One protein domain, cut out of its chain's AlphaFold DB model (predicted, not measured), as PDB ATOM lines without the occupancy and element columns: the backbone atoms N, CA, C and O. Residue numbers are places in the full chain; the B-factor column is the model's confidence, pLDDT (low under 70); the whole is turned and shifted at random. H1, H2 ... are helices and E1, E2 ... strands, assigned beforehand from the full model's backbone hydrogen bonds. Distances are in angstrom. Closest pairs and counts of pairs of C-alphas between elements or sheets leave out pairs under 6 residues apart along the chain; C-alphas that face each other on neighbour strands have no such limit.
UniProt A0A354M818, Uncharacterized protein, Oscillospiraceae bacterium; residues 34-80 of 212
ATOM      1  N   PHE A  34     211.368 235.853 203.212       85.38
ATOM      2  CA  PHE A  34     211.920 236.970 202.458       85.38
ATOM      3  C   PHE A  34     212.318 238.115 203.390       85.38
ATOM      4  O   PHE A  34     211.571 238.516 204.281       85.38
ATOM      5  N   VAL A  35     213.511 238.657 203.161       87.25
ATOM      6  CA  VAL A  35     214.074 239.796 203.884       87.25
ATOM      7  C   VAL A  35     214.008 241.026 202.973       87.25
ATOM      8  O   VAL A  35     214.676 241.040 201.934       87.25
ATOM      9  N   PRO A  36     213.232 242.070 203.319       86.69
ATOM     10  CA  PRO A  36     213.167 243.289 202.523       86.69
ATOM     11  C   PRO A  36     214.409 244.157 202.765       86.69
ATOM     12  O   PRO A  36     214.681 244.589 203.885       86.69
ATOM     13  N   VAL A  37     215.153 244.457 201.702       86.38
ATOM     14  CA  VAL A  37     216.348 245.312 201.737       86.38
ATOM     15  C   VAL A  37     216.178 246.473 200.768       86.38
ATOM     16  O   VAL A  37     215.840 246.288 199.598       86.38
ATOM     17  N   LYS A  38     216.442 247.696 201.238       88.94
ATOM     18  CA  LYS A  38     216.404 248.899 200.403       88.94
ATOM     19  C   LYS A  38     217.784 249.183 199.817       88.94
ATOM     20  O   LYS A  38     218.714 249.494 200.554       88.94
ATOM     21  N   TYR A  39     217.903 249.150 198.496       85.75
ATOM     22  CA  TYR A  39     219.132 249.488 197.780       85.75
ATOM     23  C   TYR A  39     218.813 250.377 196.581       85.75
ATOM     24  O   TYR A  39     217.885 250.105 195.830       85.75
ATOM     25  N   ASN A  40     219.571 251.462 196.407       87.00
ATOM     26  CA  ASN A  40     219.372 252.425 195.318       87.00
ATOM     27  C   ASN A  40     217.907 252.902 195.157       87.00
ATOM     28  O   ASN A  40     217.393 253.015 194.051       87.00
ATOM     29  N   ARG A  41     217.233 253.173 196.286       88.50
ATOM     30  CA  ARG A  41     215.813 253.583 196.390       88.50
ATOM     31  C   ARG A  41     214.767 252.516 196.036       88.50
ATOM     32  O   ARG A  41     213.590 252.784 196.246       88.50
ATOM     33  N   GLU A  42     215.168 251.322 195.619       89.31
ATOM     34  CA  GLU A  42     214.274 250.182 195.397       89.31
ATOM     35  C   GLU A  42     214.246 249.273 196.631       89.31
ATOM     36  O   GLU A  42     215.266 249.099 197.302       89.31
ATOM     37  N   ILE A  43     213.083 248.697 196.937       88.12
ATOM     38  CA  ILE A  43     212.942 247.652 197.957       88.12
ATOM     39  C   ILE A  43     213.005 246.315 197.228       88.12
ATOM     40  O   ILE A  43     212.217 246.072 196.316       88.12
ATOM     41  N   LYS A  44     213.961 245.472 197.608       86.12
ATOM     42  CA  LYS A  44     214.124 244.125 197.067       86.12
ATOM     43  C   LYS A  44     213.886 243.115 198.170       86.12
ATOM     44  O   LYS A  44     214.477 243.216 199.242       86.12
ATOM     45  N   GLU A  45     213.029 242.149 197.888       88.12
ATOM     46  CA  GLU A  45     212.781 241.011 198.760       88.12
ATOM     47  C   GLU A  45     213.790 239.915 198.412       88.12
ATOM     48  O   GLU A  45     213.797 239.389 197.301       88.12
ATOM     49  N   LEU A  46     214.700 239.631 199.343       86.81
ATOM     50  CA  LEU A  46     215.758 238.638 199.174       86.81
ATOM     51  C   LEU A  46     215.416 237.380 199.961       86.81
ATOM     52  O   LEU A  46     214.937 237.470 201.090       86.81
ATOM     53  N   LYS A  47     215.715 236.202 199.410       90.56
ATOM     54  CA  LYS A  47     215.621 234.951 200.177       90.56
ATOM     55  C   LYS A  47     216.652 234.946 201.307       90.56
ATOM     56  O   LYS A  47     217.714 235.559 201.175       90.56
ATOM     57  N   LEU A  48     216.375 234.220 202.389       87.94
ATOM     58  CA  LEU A  48     217.244 234.149 203.575       87.94
ATOM     59  C   LEU A  48     218.708 233.806 203.222       87.94
ATOM     60  O   LEU A  48     219.627 234.497 203.661       87.94
ATOM     61  N   ASP A  49     218.930 232.825 202.343       87.44
ATOM     62  CA  ASP A  49     220.276 232.426 201.904       87.44
ATOM     63  C   ASP A  49     221.007 233.528 201.118       87.44
ATOM     64  O   ASP A  49     222.213 233.741 201.280       87.44
ATOM     65  N   GLU A  50     220.288 234.249 200.254       87.44
ATOM     66  CA  GLU A  50     220.849 235.356 199.472       87.44
ATOM     67  C   GLU A  50     221.165 236.556 200.366       87.44
ATOM     68  O   GLU A  50     222.240 237.152 200.248       87.44
ATOM     69  N   ALA A  51     220.268 236.864 201.306       88.31
ATOM     70  CA  ALA A  51     220.457 237.898 202.311       88.31
ATOM     71  C   ALA A  51     221.675 237.596 203.197       88.31
ATOM     72  O   ALA A  51     222.509 238.478 203.398       88.31
ATOM     73  N   ALA A  52     221.848 236.348 203.645       88.25
ATOM     74  CA  ALA A  52     223.006 235.934 204.435       88.25
ATOM     75  C   ALA A  52     224.325 236.113 203.664       88.25
ATOM     76  O   ALA A  52     225.290 236.667 204.195       88.25
ATOM     77  N   ARG A  53     224.370 235.717 202.383       91.31
ATOM     78  CA  ARG A  53     225.556 235.914 201.527       91.31
ATOM     79  C   ARG A  53     225.882 237.391 201.322       91.31
ATOM     80  O   ARG A  53     227.057 237.764 201.335       91.31
ATOM     81  N   LEU A  54     224.873 238.232 201.101       89.69
ATOM     82  CA  LEU A  54     225.065 239.672 200.932       89.69
ATOM     83  C   LEU A  54     225.476 240.350 202.242       89.69
ATOM     84  O   LEU A  54     226.368 241.189 202.206       89.69
ATOM     85  N   ALA A  55     224.929 239.934 203.385       89.00
ATOM     86  CA  ALA A  55     225.351 240.407 204.701       89.00
ATOM     87  C   ALA A  55     226.817 240.046 204.983       89.00
ATOM     88  O   ALA A  55     227.597 240.906 205.378       89.00
ATOM     89  N   GLN A  56     227.238 238.813 204.675       91.56
ATOM     90  CA  GLN A  56     228.645 238.411 204.779       91.56
ATOM     91  C   GLN A  56     229.561 239.252 203.880       91.56
ATOM     92  O   GLN A  56     230.658 239.627 204.293       91.56
ATOM     93  N   LYS A  57     229.133 239.565 202.649       91.38
ATOM     94  CA  LYS A  57     229.874 240.479 201.763       91.38
ATOM     95  C   LYS A  57     229.894 241.911 202.303       91.38
ATOM     96  O   LYS A  57     230.922 242.565 202.181       91.38
ATOM     97  N   GLY A  58     228.800 242.369 202.910       91.12
ATOM     98  CA  GLY A  58     228.691 243.670 203.567       91.12
ATOM     99  C   GLY A  58     229.662 243.809 204.736       91.12
ATOM    100  O   GLY A  58     230.407 244.776 204.768       91.12
ATOM    101  N   LEU A  59     229.753 242.801 205.607       90.44
ATOM    102  CA  LEU A  59     230.727 242.769 206.708       90.44
ATOM    103  C   LEU A  59     232.175 242.811 206.201       90.44
ATOM    104  O   LEU A  59     233.022 243.501 206.760       90.44
ATOM    105  N   LYS A  60     232.472 242.099 205.106       91.81
ATOM    106  CA  LYS A  60     233.789 242.186 204.454       91.81
ATOM    107  C   LYS A  60     234.051 243.567 203.861       91.81
ATOM    108  O   LYS A  60     235.194 244.001 203.868       91.81
ATOM    109  N   PHE A  61     233.022 244.220 203.322       92.38
ATOM    110  CA  PHE A  61     233.131 245.575 202.794       92.38
ATOM    111  C   PHE A  61     233.343 246.596 203.913       92.38
ATOM    112  O   PHE A  61     234.196 247.454 203.766       92.38
ATOM    113  N   GLU A  62     232.632 246.472 205.033       91.94
ATOM    114  CA  GLU A  62     232.801 247.321 206.217       91.94
ATOM    115  C   GLU A  62     234.245 247.282 206.730       91.94
ATOM    116  O   GLU A  62     234.826 248.324 207.008       91.94
ATOM    117  N   ALA A  63     234.875 246.102 206.723       92.69
ATOM    118  CA  ALA A  63     236.282 245.949 207.090       92.69
ATOM    119  C   ALA A  63     237.276 246.685 206.162       92.69
ATOM    120  O   ALA A  63     238.396 246.945 206.586       92.69
ATOM    121  N   ILE A  64     236.896 246.993 204.915       93.88
ATOM    122  CA  ILE A  64     237.739 247.696 203.926       93.88
ATOM    123  C   ILE A  64     237.162 249.060 203.519       93.88
ATOM    124  O   ILE A  64     237.626 249.661 202.549       93.88
ATOM    125  N   ALA A  65     236.103 249.523 204.187       92.31
ATOM    126  CA  ALA A  65     235.344 250.692 203.756       92.31
ATOM    127  C   ALA A  65     236.213 251.951 203.801       92.31
ATOM    128  O   ALA A  65     236.254 252.692 202.821       92.31
ATOM    129  N   ASP A  66     236.979 252.119 204.879       94.06
ATOM    130  CA  ASP A  66     237.907 253.237 205.064       94.06
ATOM    131  C   ASP A  66     238.983 253.267 203.964       94.06
ATOM    132  O   ASP A  66     239.238 254.310 203.359       94.06
ATOM    133  N   ASP A  67     239.557 252.106 203.625       93.25
ATOM    134  CA  ASP A  67     240.542 251.975 202.543       93.25
ATOM    135  C   ASP A  67     239.928 252.304 201.175       93.25
ATOM    136  O   ASP A  67     240.556 252.947 200.327       93.25
ATOM    137  N   TYR A  68     238.683 251.880 200.941       92.56
ATOM    138  CA  TYR A  68     237.963 252.184 199.709       92.56
ATOM    139  C   TYR A  68     237.639 253.679 199.592       92.56
ATOM    140  O   TYR A  68     237.753 254.247 198.502       92.56
ATOM    141  N   GLU A  69     237.263 254.336 200.689       93.25
ATOM    142  CA  GLU A  69     237.047 255.783 200.728       93.25
ATOM    143  C   GLU A  69     238.345 256.557 200.492       93.25
ATOM    144  O   GLU A  69     238.353 257.483 199.676       93.25
ATOM    145  N   ALA A  70     239.455 256.133 201.101       94.06
ATOM    146  CA  ALA A  70     240.776 256.700 200.845       94.06
ATOM    147  C   ALA A  70     241.176 256.553 199.366       94.06
ATOM    148  O   ALA A  70     241.562 257.529 198.720       94.06
ATOM    149  N   LEU A  71     241.002 255.360 198.786       92.81
ATOM    150  CA  LEU A  71     241.263 255.104 197.367       92.81
ATOM    151  C   LEU A  71     240.377 255.966 196.459       92.81
ATOM    152  O   LEU A  71     240.834 256.465 195.430       92.81
ATOM    153  N   LYS A  72     239.109 256.161 196.833       94.31
ATOM    154  CA  LYS A  72     238.180 257.039 196.118       94.31
ATOM    155  C   LYS A  72     238.605 258.504 196.202       94.31
ATOM    156  O   LYS A  72     238.496 259.197 195.193       94.31
ATOM    157  N   GLY A  73     239.109 258.950 197.351       93.31
ATOM    158  CA  GLY A  73     239.713 260.271 197.528       93.31
ATOM    159  C   GLY A  73     240.897 260.476 196.587       93.31
ATOM    160  O   GLY A  73     240.868 261.385 195.763       93.31
ATOM    161  N   ILE A  74     241.869 259.560 196.607       93.19
ATOM    162  CA  ILE A  74     243.050 259.603 195.728       93.19
ATOM    163  C   ILE A  74     242.639 259.578 194.249       93.19
ATOM    164  O   ILE A  74     243.167 260.331 193.431       93.19
ATOM    165  N   ALA A  75     241.682 258.730 193.873       92.75
ATOM    166  CA  ALA A  75     241.195 258.678 192.498       92.75
ATOM    167  C   ALA A  75     240.538 260.008 192.079       92.75
ATOM    168  O   ALA A  75     240.795 260.495 190.977       92.75
ATOM    169  N   ALA A  76     239.753 260.623 192.970       93.00
ATOM    170  CA  ALA A  76     239.121 261.919 192.737       93.00
ATOM    171  C   ALA A  76     240.139 263.066 192.635       93.00
ATOM    172  O   ALA A  76     239.986 263.915 191.760       93.00
ATOM    173  N   GLU A  77     241.200 263.065 193.450       93.56
ATOM    174  CA  GLU A  77     242.329 264.002 193.330       93.56
ATOM    175  C   GLU A  77     243.012 263.894 191.961       93.56
ATOM    176  O   GLU A  77     243.360 264.901 191.349       93.56
ATOM    177  N   ASN A  78     243.129 262.672 191.436       88.19
ATOM    178  CA  ASN A  78     243.634 262.412 190.088       88.19
ATOM    179  C   ASN A  78     242.578 262.632 188.984       88.19
ATOM    180  O   ASN A  78     242.858 262.388 187.810       88.19
ATOM    181  N   GLY A  79     241.366 263.083 189.330       90.06
ATOM    182  CA  GLY A  79     240.278 263.374 188.392       90.06
ATOM    183  C   GLY A  79     239.693 262.144 187.692       90.06
ATOM    184  O   GLY A  79     239.140 262.263 186.598       90.06
ATOM    185  N   ARG A  80     239.839 260.947 188.274       90.88
ATOM    186  CA  ARG A  80     239.485 259.668 187.643       90.88
ATOM    187  C   ARG A  80     238.589 258.822 188.545       90.88
ATOM    188  O   ARG A  80     238.514 259.016 189.754       90.88
TER     189      ARG A  80
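This is residues 34 to 80 of the 212 residues of an uncharacterized protein of Oscillospiraceae bacterium (UniProt A0A354M818). A two-stranded hairpin, E1 and E2, and the first part of helix H1 make a narrow V at one end, and from there H1 and then H2 make a long helical arm with a turn between them. The hairpin makes one limb of the V, while residues 55 to 71 and 73 to 79 stick out from it. The printed part has 47 residues, with two named strands followed by two named helices, the strands antiparallel in the order E1 - E2; the class is mixed, helices and strands. The whole is only just extended, close to loose, with a radius of gyration of the C-alphas of 14.6 A, and flat, spanning 42 by 23 by 11 A.

E1, residues 34 to 39, begins with C-alpha 34 at (211.920, 236.970, 202.458) and is 15.2 A long from first to last C-alpha. E2, residues 42 to 47, is 16.0 A long. H1, residues 48 to 62, begins with C-alpha 48 at (217.244, 234.149, 203.575) and is 20.6 A long. H2, residues 65 to 77, is 18.3 A long and ends with C-alpha 77 at (242.329, 264.002, 193.330).

E1 and E2 form a hairpin, antiparallel at 147 degrees between directions. N 35 and O 46, 2.8 A apart, and N 44 and O 37, 2.9 A apart, are within hydrogen-bond range. The closest C-alphas of E1 and H1 are those of Phe 34 and Leu 48, 6.1 A apart. H1 and H2 meet only through their link. H2 is apart from E1 and E2. In H1 and H2 every O i to N i+4 pair is within hydrogen-bond range.

The two C-alphas farthest apart are those of Phe 34 and Asn 78, at 42.5 A. The printed part has no cut, and the links E1 to E2, E2 to H1 and H1 to H2 are tight. The mean pLDDT of the printed part is 90.3, and no printed residue is under 70.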